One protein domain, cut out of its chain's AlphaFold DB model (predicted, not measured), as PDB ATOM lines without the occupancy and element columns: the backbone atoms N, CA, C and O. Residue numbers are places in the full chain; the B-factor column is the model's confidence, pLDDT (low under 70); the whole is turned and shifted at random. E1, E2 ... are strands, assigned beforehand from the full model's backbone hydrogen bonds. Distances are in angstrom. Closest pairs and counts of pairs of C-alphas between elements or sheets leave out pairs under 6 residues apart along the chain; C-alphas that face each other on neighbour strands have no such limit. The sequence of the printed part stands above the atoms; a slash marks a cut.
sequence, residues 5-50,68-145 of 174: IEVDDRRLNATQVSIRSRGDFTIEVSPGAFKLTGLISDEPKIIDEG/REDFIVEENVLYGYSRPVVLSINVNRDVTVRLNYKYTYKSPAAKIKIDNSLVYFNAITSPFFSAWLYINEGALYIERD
ATOM      1  N   ILE A   5      -9.492 -29.299   5.086       69.31
ATOM      2  CA  ILE A   5      -9.602 -28.542   3.841       69.31
ATOM      3  C   ILE A   5     -10.398 -27.280   4.155       69.31
ATOM      4  O   ILE A   5     -11.570 -27.356   4.525       69.31
ATOM      5  N   GLU A   6      -9.770 -26.118   4.024       73.75
ATOM      6  CA  GLU A   6     -10.462 -24.831   4.105       73.75
ATOM      7  C   GLU A   6     -10.727 -24.320   2.688       73.75
ATOM      8  O   GLU A   6      -9.808 -24.219   1.876       73.75
ATOM      9  N   VAL A   7     -11.992 -24.047   2.384       72.25
ATOM     10  CA  VAL A   7     -12.437 -23.497   1.103       72.25
ATOM     11  C   VAL A   7     -13.214 -22.224   1.407       72.25
ATOM     12  O   VAL A   7     -14.321 -22.285   1.949       72.25
ATOM     13  N   ASP A   8     -12.609 -21.079   1.105       74.06
ATOM     14  CA  ASP A   8     -13.021 -19.767   1.616       74.06
ATOM     15  C   ASP A   8     -13.060 -19.774   3.156       74.06
ATOM     16  O   ASP A   8     -12.075 -20.143   3.795       74.06
ATOM     17  N   ASP A   9     -14.202 -19.426   3.757       71.31
ATOM     18  CA  ASP A   9     -14.425 -19.466   5.209       71.31
ATOM     19  C   ASP A   9     -15.008 -20.810   5.696       71.31
ATOM     20  O   ASP A   9     -15.349 -20.969   6.874       71.31
ATOM     21  N   ARG A  10     -15.161 -21.801   4.805       73.69
ATOM     22  CA  ARG A  10     -15.759 -23.103   5.136       73.69
ATOM     23  C   ARG A  10     -14.687 -24.133   5.454       73.69
ATOM     24  O   ARG A  10     -13.788 -24.391   4.658       73.69
ATOM     25  N   ARG A  11     -14.841 -24.791   6.604       73.38
ATOM     26  CA  ARG A  11     -14.031 -25.942   7.014       73.38
ATOM     27  C   ARG A  11     -14.704 -27.234   6.586       73.38
ATOM     28  O   ARG A  11     -15.787 -27.551   7.071       73.38
ATOM     29  N   LEU A  12     -14.048 -27.975   5.705       68.75
ATOM     30  CA  LEU A  12     -14.507 -29.261   5.208       68.75
ATOM     31  C   LEU A  12     -13.639 -30.371   5.801       68.75
ATOM     32  O   LEU A  12     -12.407 -30.300   5.789       68.75
ATOM     33  N   ASN A  13     -14.297 -31.405   6.317       68.12
ATOM     34  CA  ASN A  13     -13.652 -32.656   6.688       68.12
ATOM     35  C   ASN A  13     -13.983 -33.668   5.591       68.12
ATOM     36  O   ASN A  13     -15.045 -34.276   5.619       68.12
ATOM     37  N   ALA A  14     -13.113 -33.750   4.590       66.12
ATOM     38  CA  ALA A  14     -13.333 -34.528   3.379       66.12
ATOM     39  C   ALA A  14     -12.059 -35.288   3.025       66.12
ATOM     40  O   ALA A  14     -10.964 -34.725   3.121       66.12
ATOM     41  N   THR A  15     -12.200 -36.537   2.582       67.75
ATOM     42  CA  THR A  15     -11.082 -37.334   2.052       67.75
ATOM     43  C   THR A  15     -10.599 -36.820   0.707       67.75
ATOM     44  O   THR A  15      -9.404 -36.889   0.416       67.75
ATOM     45  N   GLN A  16     -11.510 -36.261  -0.089       74.06
ATOM     46  CA  GLN A  16     -11.186 -35.573  -1.323       74.06
ATOM     47  C   GLN A  16     -12.119 -34.383  -1.571       74.06
ATOM     48  O   GLN A  16     -13.307 -34.409  -1.247       74.06
ATOM     49  N   VAL A  17     -11.573 -33.344  -2.196       76.81
ATOM     50  CA  VAL A  17     -12.329 -32.210  -2.727       76.81
ATOM     51  C   VAL A  17     -11.929 -31.954  -4.177       76.81
ATOM     52  O   VAL A  17     -10.750 -32.041  -4.534       76.81
ATOM     53  N   SER A  18     -12.908 -31.605  -5.000       78.31
ATOM     54  CA  SER A  18     -12.711 -31.142  -6.370       78.31
ATOM     55  C   SER A  18     -13.438 -29.817  -6.561       78.31
ATOM     56  O   SER A  18     -14.618 -29.691  -6.238       78.31
ATOM     57  N   ILE A  19     -12.728 -28.821  -7.080       77.75
ATOM     58  CA  ILE A  19     -13.229 -27.462  -7.269       77.75
ATOM     59  C   ILE A  19     -12.856 -27.016  -8.673       77.75
ATOM     60  O   ILE A  19     -11.699 -27.114  -9.086       77.75
ATOM     61  N   ARG A  20     -13.845 -26.504  -9.394       80.44
ATOM     62  CA  ARG A  20     -13.659 -25.753 -10.628       80.44
ATOM     63  C   ARG A  20     -14.011 -24.310 -10.313       80.44
ATOM     64  O   ARG A  20     -15.051 -24.058  -9.726       80.44
ATOM     65  N   SER A  21     -13.143 -23.368 -10.652       75.62
ATOM     66  CA  SER A  21     -13.499 -21.957 -10.515       75.62
ATOM     67  C   SER A  21     -12.710 -21.075 -11.473       75.62
ATOM     68  O   SER A  21     -11.643 -21.459 -11.962       75.62
ATOM     69  N   ARG A  22     -13.248 -19.885 -11.749       80.56
ATOM     70  CA  ARG A  22     -12.609 -18.831 -12.539       80.56
ATOM     71  C   ARG A  22     -12.408 -17.570 -11.696       80.56
ATOM     72  O   ARG A  22     -13.362 -17.099 -11.090       80.56
ATOM     73  N   GLY A  23     -11.205 -17.000 -11.724       79.69
ATOM     74  CA  GLY A  23     -10.882 -15.759 -11.016       79.69
ATOM     75  C   GLY A  23      -9.489 -15.768 -10.396       79.69
ATOM     76  O   GLY A  23      -8.586 -16.433 -10.911       79.69
ATOM     77  N   ASP A  24      -9.355 -15.022  -9.302       83.62
ATOM     78  CA  ASP A  24      -8.129 -14.923  -8.515       83.62
ATOM     79  C   ASP A  24      -8.210 -15.868  -7.310       83.62
ATOM     80  O   ASP A  24      -9.209 -15.891  -6.579       83.62
ATOM     81  N   PHE A  25      -7.150 -16.648  -7.100       82.00
ATOM     82  CA  PHE A  25      -7.082 -17.680  -6.071       82.00
ATOM     83  C   PHE A  25      -5.760 -17.636  -5.322       82.00
ATOM     84  O   PHE A  25      -4.696 -17.409  -5.892       82.00
ATOM     85  N   THR A  26      -5.816 -17.950  -4.034       85.81
ATOM     86  CA  THR A  26      -4.643 -18.248  -3.219       85.81
ATOM     87  C   THR A  26      -4.795 -19.628  -2.602       85.81
ATOM     88  O   THR A  26      -5.799 -19.931  -1.957       85.81
ATOM     89  N   ILE A  27      -3.772 -20.453  -2.795       84.81
ATOM     90  CA  ILE A  27      -3.676 -21.805  -2.264       84.81
ATOM     91  C   ILE A  27      -2.512 -21.857  -1.292       84.81
ATOM     92  O   ILE A  27      -1.366 -21.619  -1.667       84.81
ATOM     93  N   GLU A  28      -2.811 -22.188  -0.045       86.94
ATOM     94  CA  GLU A  28      -1.837 -22.376   1.022       86.94
ATOM     95  C   GLU A  28      -1.817 -23.863   1.390       86.94
ATOM     96  O   GLU A  28      -2.853 -24.479   1.650       86.94
ATOM     97  N   VAL A  29      -0.630 -24.464   1.360       85.44
ATOM     98  CA  VAL A  29      -0.429 -25.892   1.615       85.44
ATOM     99  C   VAL A  29       0.632 -26.076   2.684       85.44
ATOM    100  O   VAL A  29       1.738 -25.551   2.563       85.44
ATOM    101  N   SER A  30       0.324 -26.882   3.693       82.50
ATOM    102  CA  SER A  30       1.256 -27.289   4.746       82.50
ATOM    103  C   SER A  30       0.966 -28.726   5.190       82.50
ATOM    104  O   SER A  30      -0.104 -29.263   4.884       82.50
ATOM    105  N   PRO A  31       1.872 -29.379   5.940       80.00
ATOM    106  CA  PRO A  31       1.559 -30.638   6.605       80.00
ATOM    107  C   PRO A  31       0.264 -30.517   7.414       80.00
ATOM    108  O   PRO A  31       0.169 -29.713   8.339       80.00
ATOM    109  N   GLY A  32      -0.748 -31.297   7.032       74.62
ATOM    110  CA  GLY A  32      -2.030 -31.353   7.729       74.62
ATOM    111  C   GLY A  32      -3.091 -30.331   7.297       74.62
ATOM    112  O   GLY A  32      -4.177 -30.342   7.880       74.62
ATOM    113  N   ALA A  33      -2.830 -29.474   6.301       79.19
ATOM    114  CA  ALA A  33      -3.826 -28.507   5.830       79.19
ATOM    115  C   ALA A  33      -3.687 -28.151   4.341       79.19
ATOM    116  O   ALA A  33      -2.592 -27.886   3.839       79.19
ATOM    117  N   PHE A  34      -4.829 -28.134   3.651       82.69
ATOM    118  CA  PHE A  34      -4.997 -27.484   2.353       82.69
ATOM    119  C   PHE A  34      -5.975 -26.337   2.541       82.69
ATOM    120  O   PHE A  34      -7.079 -26.540   3.044       82.69
ATOM    121  N   LYS A  35      -5.593 -25.142   2.110       85.31
ATOM    122  CA  LYS A  35      -6.465 -23.979   2.136       85.31
ATOM    123  C   LYS A  35      -6.535 -23.368   0.750       85.31
ATOM    124  O   LYS A  35      -5.508 -23.025   0.174       85.31
ATOM    125  N   LEU A  36      -7.745 -23.241   0.225       82.56
ATOM    126  CA  LEU A  36      -8.061 -22.519  -0.997       82.56
ATOM    127  C   LEU A  36      -8.924 -21.318  -0.616       82.56
ATOM    128  O   LEU A  36      -9.953 -21.464   0.033       82.56
ATOM    129  N   THR A  37      -8.509 -20.135  -1.042       83.12
ATOM    130  CA  THR A  37      -9.257 -18.887  -0.856       83.12
ATOM    131  C   THR A  37      -9.376 -18.178  -2.193       83.12
ATOM    132  O   THR A  37      -8.412 -18.156  -2.961       83.12
ATOM    133  N   GLY A  38     -10.540 -17.611  -2.492       77.75
ATOM    134  CA  GLY A  38     -10.739 -16.824  -3.707       77.75
ATOM    135  C   GLY A  38     -12.210 -16.685  -4.064       77.75
ATOM    136  O   GLY A  38     -13.093 -17.028  -3.287       77.75
ATOM    137  N   LEU A  39     -12.493 -16.185  -5.262       71.81
ATOM    138  CA  LEU A  39     -13.863 -16.188  -5.775       71.81
ATOM    139  C   LEU A  39     -14.179 -17.578  -6.331       71.81
ATOM    140  O   LEU A  39     -13.859 -17.897  -7.475       71.81
ATOM    141  N   ILE A  40     -14.773 -18.433  -5.499       69.75
ATOM    142  CA  ILE A  40     -15.178 -19.784  -5.886       69.75
ATOM    143  C   ILE A  40     -16.617 -19.737  -6.406       69.75
ATOM    144  O   ILE A  40     -17.562 -19.617  -5.630       69.75
ATOM    145  N   SER A  41     -16.776 -19.770  -7.733       67.00
ATOM    146  CA  SER A  41     -18.089 -19.659  -8.381       67.00
ATOM    147  C   SER A  41     -18.924 -20.931  -8.271       67.00
ATOM    148  O   SER A  41     -20.150 -20.849  -8.207       67.00
ATOM    149  N   ASP A  42     -18.266 -22.092  -8.250       67.88
ATOM    150  CA  ASP A  42     -18.926 -23.394  -8.282       67.88
ATOM    151  C   ASP A  42     -18.849 -24.047  -6.896       67.88
ATOM    152  O   ASP A  42     -17.838 -23.949  -6.197       67.88
ATOM    153  N   GLU A  43     -19.906 -24.741  -6.479       70.50
ATOM    154  CA  GLU A  43     -19.883 -25.429  -5.189       70.50
ATOM    155  C   GLU A  43     -18.799 -26.523  -5.158       70.50
ATOM    156  O   GLU A  43     -18.668 -27.294  -6.116       70.50
ATOM    157  N   PRO A  44     -18.020 -26.635  -4.061       71.12
ATOM    158  CA  PRO A  44     -17.017 -27.682  -3.936       71.12
ATOM    159  C   PRO A  44     -17.668 -29.058  -3.986       71.12
ATOM    160  O   PRO A  44     -18.556 -29.366  -3.189       71.12
ATOM    161  N   LYS A  45     -17.183 -29.922  -4.878       71.44
ATOM    162  CA  LYS A  45     -17.582 -31.325  -4.876       71.44
ATOM    163  C   LYS A  45     -16.763 -32.062  -3.824       71.44
ATOM    164  O   LYS A  45     -15.549 -32.213  -3.972       71.44
ATOM    165  N   ILE A  46     -17.436 -32.506  -2.771       67.19
ATOM    166  CA  ILE A  46     -16.862 -33.336  -1.709       67.19
ATOM    167  C   ILE A  46     -16.997 -34.799  -2.127       67.19
ATOM    168  O   ILE A  46     -18.042 -35.196  -2.644       67.19
ATOM    169  N   ILE A  47     -15.926 -35.569  -1.963       62.56
ATOM    170  CA  ILE A  47     -15.914 -37.003  -2.244       62.56
ATOM    171  C   ILE A  47     -15.419 -37.725  -0.991       62.56
ATOM    172  O   ILE A  47     -14.299 -37.469  -0.527       62.56
ATOM    173  N   ASP A  48     -16.267 -38.602  -0.455       54.91
ATOM    174  CA  ASP A  48     -16.029 -39.310   0.799       54.91
ATOM    175  C   ASP A  48     -15.300 -40.647   0.582       54.91
ATOM    176  O   ASP A  48     -15.102 -41.131  -0.539       54.91
ATOM    177  N   GLU A  49     -14.844 -41.244   1.682       42.09
ATOM    178  CA  GLU A  49     -14.077 -42.486   1.676       42.09
ATOM    179  C   GLU A  49     -14.947 -43.648   1.161       42.09
ATOM    180  O   GLU A  49     -15.901 -44.064   1.816       42.09
ATOM    181  N   GLY A  50     -14.618 -44.181  -0.022       39.84
ATOM    182  CA  GLY A  50     -15.357 -45.275  -0.674       39.84
ATOM    183  C   GLY A  50     -16.106 -44.874  -1.948       39.84
ATOM    184  O   GLY A  50     -16.515 -45.754  -2.708       39.84
ATOM    185  N   ARG A  68       7.013 -21.282 -25.765       38.69
ATOM    186  CA  ARG A  68       8.227 -21.087 -24.973       38.69
ATOM    187  C   ARG A  68       7.851 -20.858 -23.501       38.69
ATOM    188  O   ARG A  68       7.087 -19.951 -23.201       38.69
ATOM    189  N   GLU A  69       8.379 -21.694 -22.605       49.06
ATOM    190  CA  GLU A  69       8.197 -21.544 -21.158       49.06
ATOM    191  C   GLU A  69       9.165 -20.474 -20.634       49.06
ATOM    192  O   GLU A  69      10.346 -20.761 -20.421       49.06
ATOM    193  N   ASP A  70       8.675 -19.254 -20.420       50.84
ATOM    194  CA  ASP A  70       9.444 -18.187 -19.778       50.84
ATOM    195  C   ASP A  70       9.071 -18.153 -18.285       50.84
ATOM    196  O   ASP A  70       8.134 -17.476 -17.860       50.84
ATOM    197  N   PHE A  71       9.778 -18.963 -17.488       54.88
ATOM    198  CA  PHE A  71       9.774 -18.853 -16.029       54.88
ATOM    199  C   PHE A  71      10.987 -18.061 -15.579       54.88
ATOM    200  O   PHE A  71      12.116 -18.354 -15.976       54.88
ATOM    201  N   ILE A  72      10.757 -17.101 -14.702       56.28
ATOM    202  CA  ILE A  72      11.794 -16.290 -14.101       56.28
ATOM    203  C   ILE A  72      11.705 -16.457 -12.581       56.28
ATOM    204  O   ILE A  72      10.647 -16.692 -11.991       56.28
ATOM    205  N   VAL A  73      12.873 -16.446 -11.950       55.69
ATOM    206  CA  VAL A  73      13.030 -16.648 -10.514       55.69
ATOM    207  C   VAL A  73      13.567 -15.352  -9.936       55.69
ATOM    208  O   VAL A  73      14.707 -14.988 -10.212       55.69
ATOM    209  N   GLU A  74      12.767 -14.688  -9.114       53.81
ATOM    210  CA  GLU A  74      13.142 -13.462  -8.406       53.81
ATOM    211  C   GLU A  74      12.831 -13.627  -6.931       53.81
ATOM    212  O   GLU A  74      11.750 -14.085  -6.601       53.81
ATOM    213  N   GLU A  75      13.770 -13.275  -6.050       56.34
ATOM    214  CA  GLU A  75      13.510 -13.060  -4.614       56.34
ATOM    215  C   GLU A  75      12.599 -14.103  -3.939       56.34
ATOM    216  O   GLU A  75      11.741 -13.779  -3.124       56.34
ATOM    217  N   ASN A  76      12.815 -15.387  -4.241       53.22
ATOM    218  CA  ASN A  76      12.041 -16.504  -3.686       53.22
ATOM    219  C   ASN A  76      10.615 -16.648  -4.234       53.22
ATOM    220  O   ASN A  76       9.800 -17.357  -3.654       53.22
ATOM    221  N   VAL A  77      10.342 -16.066  -5.390       54.19
ATOM    222  CA  VAL A  77       9.119 -16.234  -6.161       54.19
ATOM    223  C   VAL A  77       9.473 -16.860  -7.503       54.19
ATOM    224  O   VAL A  77      10.411 -16.448  -8.190       54.19
ATOM    225  N   LEU A  78       8.744 -17.913  -7.866       59.12
ATOM    226  CA  LEU A  78       8.730 -18.398  -9.243       59.12
ATOM    227  C   LEU A  78       7.552 -17.733  -9.946       59.12
ATOM    228  O   LEU A  78       6.408 -17.950  -9.541       59.12
ATOM    229  N   TYR A  79       7.844 -16.958 -10.985       58.06
ATOM    230  CA  TYR A  79       6.842 -16.355 -11.853       58.06
ATOM    231  C   TYR A  79       7.039 -16.855 -13.279       58.06
ATOM    232  O   TYR A  79       8.165 -17.083 -13.715       58.06
ATOM    233  N   GLY A  80       5.961 -17.092 -14.014       54.16
ATOM    234  CA  GLY A  80       6.083 -17.539 -15.398       54.16
ATOM    235  C   GLY A  80       4.856 -18.230 -15.946       54.16
ATOM    236  O   GLY A  80       3.930 -18.583 -15.214       54.16
ATOM    237  N   TYR A  81       4.864 -18.397 -17.264       55.34
ATOM    238  CA  TYR A  81       3.701 -18.787 -18.046       55.34
ATOM    239  C   TYR A  81       3.995 -20.018 -18.904       55.34
ATOM    240  O   TYR A  81       4.906 -20.032 -19.730       55.34
ATOM    241  N   SER A  82       3.158 -21.037 -18.744       53.22
ATOM    242  CA  SER A  82       3.005 -22.126 -19.703       53.22
ATOM    243  C   SER A  82       1.525 -22.476 -19.746       53.22
ATOM    244  O   SER A  82       0.977 -22.871 -18.721       53.22
ATOM    245  N   ARG A  83       0.847 -22.336 -20.884       64.38
ATOM    246  CA  ARG A  83      -0.495 -22.916 -21.020       64.38
ATOM    247  C   ARG A  83      -0.372 -24.320 -21.613       64.38
ATOM    248  O   ARG A  83       0.213 -24.444 -22.689       64.38
ATOM    249  N   PRO A  84      -0.922 -25.366 -20.969       65.19
ATOM    250  CA  PRO A  84      -1.475 -25.415 -19.604       65.19
ATOM    251  C   PRO A  84      -0.392 -25.564 -18.515       65.19
ATOM    252  O   PRO A  84       0.655 -26.159 -18.774       65.19
ATOM    253  N   VAL A  85      -0.659 -25.095 -17.284       75.06
ATOM    254  CA  VAL A  85       0.177 -25.430 -16.112       75.06
ATOM    255  C   VAL A  85      -0.451 -26.591 -15.354       75.06
ATOM    256  O   VAL A  85      -1.621 -26.538 -14.972       75.06
ATOM    257  N   VAL A  86       0.358 -27.608 -15.067       77.62
ATOM    258  CA  VAL A  86       0.016 -28.680 -14.132       77.62
ATOM    259  C   VAL A  86       0.882 -28.548 -12.889       77.62
ATOM    260  O   VAL A  86       2.106 -28.692 -12.964       77.62
ATOM    261  N   LEU A  87       0.248 -28.316 -11.738       80.69
ATOM    262  CA  LEU A  87       0.908 -28.406 -10.439       80.69
ATOM    263  C   LEU A  87       0.538 -29.727  -9.782       80.69
ATOM    264  O   LEU A  87      -0.638 -30.033  -9.608       80.69
ATOM    265  N   SER A  88       1.546 -30.495  -9.387       83.56
ATOM    266  CA  SER A  88       1.378 -31.653  -8.515       83.56
ATOM    267  C   SER A  88       2.010 -31.340  -7.172       83.56
ATOM    268  O   SER A  88       3.199 -31.037  -7.094       83.56
ATOM    269  N   ILE A  89       1.206 -31.402  -6.122       85.12
ATOM    270  CA  ILE A  89       1.610 -31.121  -4.752       85.12
ATOM    271  C   ILE A  89       1.517 -32.424  -3.974       85.12
ATOM    272  O   ILE A  89       0.493 -33.099  -4.005       85.12
ATOM    273  N   ASN A  90       2.582 -32.791  -3.277       85.56
ATOM    274  CA  ASN A  90       2.605 -33.939  -2.382       85.56
ATOM    275  C   ASN A  90       3.194 -33.496  -1.050       85.56
ATOM    276  O   ASN A  90       4.222 -32.817  -1.031       85.56
ATOM    277  N   VAL A  91       2.549 -33.860   0.051       82.94
ATOM    278  CA  VAL A  91       2.983 -33.451   1.385       82.94
ATOM    279  C   VAL A  91       3.263 -34.685   2.214       82.94
ATOM    280  O   VAL A  91       2.408 -35.550   2.384       82.94
ATOM    281  N   ASN A  92       4.484 -34.733   2.736       81.88
ATOM    282  CA  ASN A  92       4.894 -35.705   3.739       81.88
ATOM    283  C   ASN A  92       5.367 -34.922   4.969       81.88
ATOM    284  O   ASN A  92       4.569 -34.271   5.633       81.88
ATOM    285  N   ARG A  93       6.679 -34.921   5.230       79.00
ATOM    286  CA  ARG A  93       7.308 -33.994   6.178       79.00
ATOM    287  C   ARG A  93       7.385 -32.568   5.620       79.00
ATOM    288  O   ARG A  93       7.109 -31.625   6.346       79.00
ATOM    289  N   ASP A  94       7.715 -32.460   4.335       80.06
ATOM    290  CA  ASP A  94       7.772 -31.212   3.575       80.06
ATOM    291  C   ASP A  94       6.721 -31.244   2.453       80.06
ATOM    292  O   ASP A  94       6.316 -32.321   1.991       80.06
ATOM    293  N   VAL A  95       6.322 -30.070   1.975       82.38
ATOM    294  CA  VAL A  95       5.523 -29.871   0.762       82.38
ATOM    295  C   VAL A  95       6.441 -29.920  -0.455       82.38
ATOM    296  O   VAL A  95       7.370 -29.127  -0.591       82.38
ATOM    297  N   THR A  96       6.174 -30.847  -1.371       84.31
ATOM    298  CA  THR A  96       6.830 -30.930  -2.680       84.31
ATOM    299  C   THR A  96       5.863 -30.467  -3.763       84.31
ATOM    300  O   THR A  96       4.846 -31.119  -3.982       84.31
ATOM    301  N   VAL A  97       6.191 -29.387  -4.473       80.69
ATOM    302  CA  VAL A  97       5.431 -28.876  -5.625       80.69
ATOM    303  C   VAL A  97       6.199 -29.183  -6.907       80.69
ATOM    304  O   VAL A  97       7.368 -28.830  -7.042       80.69
ATOM    305  N   ARG A  98       5.553 -29.837  -7.868       79.56
ATOM    306  CA  ARG A  98       6.085 -30.089  -9.210       79.56
ATOM    307  C   ARG A  98       5.291 -29.298 -10.234       79.56
ATOM    308  O   ARG A  98       4.076 -29.450 -10.286       79.56
ATOM    309  N   LEU A  99       5.977 -28.517 -11.066       76.69
ATOM    310  CA  LEU A  99       5.381 -27.753 -12.163       76.69
ATOM    311  C   LEU A  99       5.700 -28.425 -13.495       76.69
ATOM    312  O   LEU A  99       6.879 -28.654 -13.791       76.69
ATOM    313  N   ASN A 100       4.669 -28.756 -14.275       73.81
ATOM    314  CA  ASN A 100       4.766 -29.419 -15.585       73.81
ATOM    315  C   ASN A 100       5.726 -30.619 -15.603       73.81
ATOM    316  O   ASN A 100       6.357 -30.912 -16.616       73.81
ATOM    317  N   TYR A 101       5.890 -31.290 -14.459       69.50
ATOM    318  CA  TYR A 101       6.853 -32.380 -14.254       69.50
ATOM    319  C   TYR A 101       8.330 -32.024 -14.522       69.50
ATOM    320  O   TYR A 101       9.180 -32.915 -14.514       69.50
ATOM    321  N   LYS A 102       8.650 -30.742 -14.724       65.50
ATOM    322  CA  LYS A 102       9.984 -30.249 -15.091       65.50
ATOM    323  C   LYS A 102      10.683 -29.565 -13.929       65.50
ATOM    324  O   LYS A 102      11.872 -29.779 -13.716       65.50
ATOM    325  N   TYR A 103       9.947 -28.760 -13.172       68.75
ATOM    326  CA  TYR A 103      10.480 -28.034 -12.027       68.75
ATOM    327  C   TYR A 103       9.974 -28.682 -10.749       68.75
ATOM    328  O   TYR A 103       8.791 -28.989 -10.637       68.75
ATOM    329  N   THR A 104      10.868 -28.898  -9.788       73.19
ATOM    330  CA  THR A 104      10.507 -29.405  -8.462       73.19
ATOM    331  C   THR A 104      10.919 -28.389  -7.410       73.19
ATOM    332  O   THR A 104      12.041 -27.891  -7.412       73.19
ATOM    333  N   TYR A 105       9.995 -28.104  -6.506       72.44
ATOM    334  CA  TYR A 105      10.160 -27.236  -5.357       72.44
ATOM    335  C   TYR A 105       9.840 -28.028  -4.090       72.44
ATOM    336  O   TYR A 105       8.902 -28.823  -4.082       72.44
ATOM    337  N   LYS A 106      10.630 -27.836  -3.032       77.81
ATOM    338  CA  LYS A 106      10.410 -28.431  -1.712       77.81
ATOM    339  C   LYS A 106      10.482 -27.347  -0.650       77.81
ATOM    340  O   LYS A 106      11.347 -26.484  -0.743       77.81
ATOM    341  N   SER A 107       9.584 -27.404   0.326       77.12
ATOM    342  CA  SER A 107       9.502 -26.433   1.418       77.12
ATOM    343  C   SER A 107       8.645 -26.955   2.569       77.12
ATOM    344  O   SER A 107       7.782 -27.796   2.322       77.12
ATOM    345  N   PRO A 108       8.805 -26.449   3.805       80.00
ATOM    346  CA  PRO A 108       7.881 -26.744   4.899       80.00
ATOM    347  C   PRO A 108       6.416 -26.405   4.576       80.00
ATOM    348  O   PRO A 108       5.511 -27.103   5.026       80.00
ATOM    349  N   ALA A 109       6.180 -25.359   3.778       83.25
ATOM    350  CA  ALA A 109       4.861 -24.936   3.311       83.25
ATOM    351  C   ALA A 109       4.946 -24.300   1.914       83.25
ATOM    352  O   ALA A 109       6.004 -23.833   1.495       83.25
ATOM    353  N   ALA A 110       3.845 -24.262   1.174       82.50
ATOM    354  CA  ALA A 110       3.783 -23.595  -0.123       82.50
ATOM    355  C   ALA A 110       2.595 -22.641  -0.178       82.50
ATOM    356  O   ALA A 110       1.498 -22.990   0.257       82.50
ATOM    357  N   LYS A 111       2.810 -21.463  -0.765       85.56
ATOM    358  CA  LYS A 111       1.751 -20.508  -1.073       85.56
ATOM    359  C   LYS A 111       1.767 -20.188  -2.557       85.56
ATOM    360  O   LYS A 111       2.789 -19.798  -3.114       85.56
ATOM    361  N   ILE A 112       0.632 -20.406  -3.201       84.38
ATOM    362  CA  ILE A 112       0.467 -20.317  -4.645       84.38
ATOM    363  C   ILE A 112      -0.650 -19.319  -4.915       84.38
ATOM    364  O   ILE A 112      -1.795 -19.562  -4.541       84.38
ATOM    365  N   LYS A 113      -0.318 -18.204  -5.556       83.62
ATOM    366  CA  LYS A 113      -1.282 -17.215  -6.038       83.62
ATOM    367  C   LYS A 113      -1.494 -17.410  -7.531       83.62
ATOM    368  O   LYS A 113      -0.542 -17.669  -8.274       83.62
ATOM    369  N   ILE A 114      -2.745 -17.327  -7.943       80.50
ATOM    370  CA  ILE A 114      -3.184 -17.544  -9.312       80.50
ATOM    371  C   ILE A 114      -4.101 -16.381  -9.675       80.50
ATOM    372  O   ILE A 114      -5.123 -16.209  -9.017       80.50
ATOM    373  N   ASP A 115      -3.761 -15.645 -10.730       78.69
ATOM    374  CA  ASP A 115      -4.494 -14.441 -11.124       78.69
ATOM    375  C   ASP A 115      -5.213 -14.649 -12.464       78.69
ATOM    376  O   ASP A 115      -4.612 -15.061 -13.467       78.69
ATOM    377  N   ASN A 116      -6.504 -14.309 -12.476       77.44
ATOM    378  CA  ASN A 116      -7.426 -14.332 -13.609       77.44
ATOM    379  C   ASN A 116      -7.393 -15.650 -14.400       77.44
ATOM    380  O   ASN A 116      -7.219 -15.675 -15.624       77.44
ATOM    381  N   SER A 117      -7.561 -16.762 -13.686       73.62
ATOM    382  CA  SER A 117      -7.399 -18.109 -14.231       73.62
ATOM    383  C   SER A 117      -8.651 -18.955 -14.134       73.62
ATOM    384  O   SER A 117      -9.396 -18.863 -13.168       73.62
ATOM    385  N   LEU A 118      -8.837 -19.863 -15.097       74.62
ATOM    386  CA  LEU A 118      -9.687 -21.039 -14.896       74.62
ATOM    387  C   LEU A 118      -8.844 -22.149 -14.260       74.62
ATOM    388  O   LEU A 118      -7.897 -22.640 -14.885       74.62
ATOM    389  N   VAL A 119      -9.212 -22.539 -13.042       76.19
ATOM    390  CA  VAL A 119      -8.497 -23.523 -12.227       76.19
ATOM    391  C   VAL A 119      -9.389 -24.726 -11.953       76.19
ATOM    392  O   VAL A 119     -10.558 -24.587 -11.591       76.19
ATOM    393  N   TYR A 120      -8.805 -25.914 -12.085       78.81
ATOM    394  CA  TYR A 120      -9.362 -27.154 -11.557       78.81
ATOM    395  C   TYR A 120      -8.447 -27.636 -10.436       78.81
ATOM    396  O   TYR A 120      -7.332 -28.097 -10.694       78.81
ATOM    397  N   PHE A 121      -8.905 -27.498  -9.197       80.88
ATOM    398  CA  PHE A 121      -8.206 -27.938  -7.996       80.88
ATOM    399  C   PHE A 121      -8.787 -29.267  -7.529       80.88
ATOM    400  O   PHE A 121      -9.990 -29.391  -7.322       80.88
ATOM    401  N   ASN A 122      -7.929 -30.260  -7.346       78.62
ATOM    402  CA  ASN A 122      -8.285 -31.542  -6.758       78.62
ATOM    403  C   ASN A 122      -7.335 -31.799  -5.599       78.62
ATOM    404  O   ASN A 122      -6.127 -31.810  -5.818       78.62
ATOM    405  N   ALA A 123      -7.847 -32.038  -4.398       79.44
ATOM    406  CA  ALA A 123      -7.025 -32.438  -3.263       79.44
ATOM    407  C   ALA A 123      -7.555 -33.717  -2.637       79.44
ATOM    408  O   ALA A 123      -8.755 -33.872  -2.449       79.44
ATOM    409  N   ILE A 124      -6.628 -34.603  -2.305       74.94
ATOM    410  CA  ILE A 124      -6.823 -35.819  -1.535       74.94
ATOM    411  C   ILE A 124      -6.081 -35.615  -0.218       74.94
ATOM    412  O   ILE A 124      -4.936 -35.153  -0.195       74.94
ATOM    413  N   THR A 125      -6.745 -35.927   0.884       73.00
ATOM    414  CA  THR A 125      -6.222 -35.708   2.236       73.00
ATOM    415  C   THR A 125      -5.996 -36.994   3.017       73.00
ATOM    416  O   THR A 125      -5.326 -36.959   4.052       73.00
ATOM    417  N   SER A 126      -6.535 -38.113   2.526       64.38
ATOM    418  CA  SER A 126      -6.367 -39.459   3.066       64.38
ATOM    419  C   SER A 126      -6.461 -40.498   1.937       64.38
ATOM    420  O   SER A 126      -7.272 -40.321   1.029       64.38
ATOM    421  N   PRO A 127      -5.648 -41.573   1.951       61.31
ATOM    422  CA  PRO A 127      -4.530 -41.811   2.872       61.31
ATOM    423  C   PRO A 127      -3.284 -40.988   2.507       61.31
ATOM    424  O   PRO A 127      -2.307 -40.964   3.252       61.31
ATOM    425  N   PHE A 128      -3.307 -40.318   1.354       71.62
ATOM    426  CA  PHE A 128      -2.208 -39.510   0.845       71.62
ATOM    427  C   PHE A 128      -2.588 -38.043   0.909       71.62
ATOM    428  O   PHE A 128      -3.683 -37.674   0.501       71.62
ATOM    429  N   PHE A 129      -1.662 -37.203   1.362       79.50
ATOM    430  CA  PHE A 129      -1.853 -35.765   1.308       79.50
ATOM    431  C   PHE A 129      -1.280 -35.240  -0.006       79.50
ATOM    432  O   PHE A 129      -0.065 -35.114  -0.182       79.50
ATOM    433  N   SER A 130      -2.141 -35.055  -1.000       82.06
ATOM    434  CA  SER A 130      -1.734 -34.693  -2.359       82.06
ATOM    435  C   SER A 130      -2.780 -33.828  -3.040       82.06
ATOM    436  O   SER A 130      -3.969 -33.998  -2.816       82.06
ATOM    437  N   ALA A 131      -2.337 -32.921  -3.901       82.19
ATOM    438  CA  ALA A 131      -3.225 -32.108  -4.711       82.19
ATOM    439  C   ALA A 131      -2.715 -31.973  -6.146       82.19
ATOM    440  O   ALA A 131      -1.511 -32.008  -6.407       82.19
ATOM    441  N   TRP A 132      -3.650 -31.783  -7.068       84.25
ATOM    442  CA  TRP A 132      -3.392 -31.451  -8.459       84.25
ATOM    443  C   TRP A 132      -4.145 -30.188  -8.824       84.25
ATOM    444  O   TRP A 132      -5.343 -30.066  -8.563       84.25
ATOM    445  N   LEU A 133      -3.431 -29.262  -9.451       80.62
ATOM    446  CA  LEU A 133      -4.019 -28.084 -10.053       80.62
ATOM    447  C   LEU A 133      -3.777 -28.123 -11.546       80.62
ATOM    448  O   LEU A 133      -2.638 -28.272 -11.991       80.62
ATOM    449  N   TYR A 134      -4.848 -27.927 -12.297       79.12
ATOM    450  CA  TYR A 134      -4.777 -27.619 -13.712       79.12
ATOM    451  C   TYR A 134      -5.184 -26.165 -13.922       79.12
ATOM    452  O   TYR A 134      -6.295 -25.774 -13.558       79.12
ATOM    453  N   ILE A 135      -4.280 -25.377 -14.499       77.00
ATOM    454  CA  ILE A 135      -4.483 -23.956 -14.782       77.00
ATOM    455  C   ILE A 135      -4.471 -23.798 -16.299       77.00
ATOM    456  O   ILE A 135      -3.436 -23.985 -16.945       77.00
ATOM    457  N   ASN A 136      -5.638 -23.499 -16.869       68.44
ATOM    458  CA  ASN A 136      -5.791 -23.414 -18.322       68.44
ATOM    459  C   ASN A 136      -5.308 -22.062 -18.871       68.44
ATOM    460  O   ASN A 136      -4.668 -21.994 -19.915       68.44
ATOM    461  N   GLU A 137      -5.595 -20.977 -18.152       67.06
ATOM    462  CA  GLU A 137      -5.266 -19.598 -18.533       67.06
ATOM    463  C   GLU A 137      -4.875 -18.790 -17.293       67.06
ATOM    464  O   GLU A 137      -5.285 -19.179 -16.211       67.06
ATOM    465  N   GLY A 138      -4.128 -17.688 -17.443       62.56
ATOM    466  CA  GLY A 138      -3.784 -16.723 -16.378       62.56
ATOM    467  C   GLY A 138      -2.315 -16.739 -15.927       62.56
ATOM    468  O   GLY A 138      -1.454 -17.223 -16.670       62.56
ATOM    469  N   ALA A 139      -2.027 -16.150 -14.762       66.50
ATOM    470  CA  ALA A 139      -0.672 -15.984 -14.219       66.50
ATOM    471  C   ALA A 139      -0.488 -16.745 -12.898       66.50
ATOM    472  O   ALA A 139      -1.414 -16.854 -12.099       66.50
ATOM    473  N   LEU A 140       0.718 -17.274 -12.681       69.44
ATOM    474  CA  LEU A 140       1.067 -18.074 -11.510       69.44
ATOM    475  C   LEU A 140       2.232 -17.440 -10.751       69.44
ATOM    476  O   LEU A 140       3.285 -17.172 -11.335       69.44
ATOM    477  N   TYR A 141       2.063 -17.313  -9.437       73.56
ATOM    478  CA  TYR A 141       3.089 -16.848  -8.510       73.56
ATOM    479  C   TYR A 141       3.216 -17.847  -7.364       73.56
ATOM    480  O   TYR A 141       2.252 -18.110  -6.645       73.56
ATOM    481  N   ILE A 142       4.403 -18.418  -7.179       70.69
ATOM    482  CA  ILE A 142       4.672 -19.322  -6.053       70.69
ATOM    483  C   ILE A 142       5.609 -18.625  -5.079       70.69
ATOM    484  O   ILE A 142       6.785 -18.450  -5.394       70.69
ATOM    485  N   GLU A 143       5.092 -18.261  -3.906       67.06
ATOM    486  CA  GLU A 143       5.866 -17.707  -2.794       67.06
ATOM    487  C   GLU A 143       6.568 -18.834  -2.031       67.06
ATOM    488  O   GLU A 143       5.985 -19.895  -1.769       67.06
ATOM    489  N   ARG A 144       7.836 -18.608  -1.673       64.19
ATOM    490  CA  ARG A 144       8.663 -19.587  -0.968       64.19
ATOM    491  C   ARG A 144       9.067 -19.116   0.415       64.19
ATOM    492  O   ARG A 144       9.376 -17.944   0.606       64.19
ATOM    493  N   ASP A 145       9.234 -20.087   1.308       52.50
ATOM    494  CA  ASP A 145      10.029 -19.907   2.517       52.50
ATOM    495  C   ASP A 145      11.487 -20.361   2.283       52.50
ATOM    496  O   ASP A 145      11.757 -21.325   1.554       52.50
TER     497      ASP A 145
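Overview. This is residues 5 to 50 and 68 to 145 of the 174 residues of an uncharacterized protein of Thermogladius calderae (UniProt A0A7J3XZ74). One large, twisted sheet is folded back on itself into a two-layered sandwich, its layers partly face to face, and the two long strands E3 and E11 bend sharply side by side and pass from one layer to the other. One layer holds E1, E2, E4, E6, E7 and E13 with the end of E3 and the beginning of E11; the other holds E5, E8, E9, E10 and E12 with the beginning of E3 and the end of E11. The 124 printed residues have thirteen named strands, E1 to E13 along the chain, and no named helix: the class is all strand. The sheet is branched and mixed, with E1 and E4 parallel and the other neighbour pairs antiparallel. The whole is compact, with a radius of gyration of the C-alphas of 13.7 A and spans of 41 by 32 by 23 A.

Arrangement. Start at E3, residues 16 to 30, which bends by 145 degrees at residue 22, and its antiparallel neighbour E11, residues 110 to 124, which bends by 143 degrees at residue 117; N 25 and O 114 are 2.8 A apart. On the other side of E3 from E11 look for E5, residues 45 to 47, with N 18 and O 45 at 2.9 A, and E4, residues 33 to 38, a hairpin with E3, with N 28 and O 35 at 2.8 A. E1, residues 5 to 7, is parallel to E4 at 6 degrees, N 6 and O 34 at 2.9 A, and forms a hairpin with the edge strand E2, residues 10 to 13, N 7 and O 10 at 2.9 A. On the other side of E11 from E3 find E13, residues 139 to 143, N 113 and O 141 at 2.8 A, and E12, residues 129 to 135, a hairpin with E11, N 122 and O 132 at 2.9 A. Beside E13 is E7, residues 77 to 81, N 142 and O 78 at 3.1 A, in a hairpin with the edge strand E6, residues 70 to 74, N 72 and O 79 at 2.8 A. Beside E12 is E8, residues 85 to 91, N 89 and O 131 at 2.8 A. It begins a meander, each strand the antiparallel neighbour of the one before, with E9, residues 95 to 99, N 90 and O 96 at 2.9 A, and E10, residues 103 to 107, N 97 and O 105 at 2.8 A. The closest C-alphas of E3 and E9, Ser 30 and Val 95, are 6.4 A apart.

Along the chain. Find C-alpha 5 at (-9.602, -28.542, 3.841), where E1 begins, and C-alpha 143 at (5.866, -17.707, -2.794), where E13 ends. From first to last C-alpha E12 measures 20.1 A, E8 19.5 A, and the bent E3 16.1 A.

Size, cuts and confidence. The two C-alphas farthest apart are those of Gly 50 and Glu 75, at 43.4 A. Residues 51 to 67 are not printed, and C-alphas 50 and 68 are 41.6 A apart across this cut. Of the links printed whole, E4 to E5 is short and the others are tight. The mean pLDDT of the printed part is 72.3; look for values under 70 at 43 residues, among them 68 to 84.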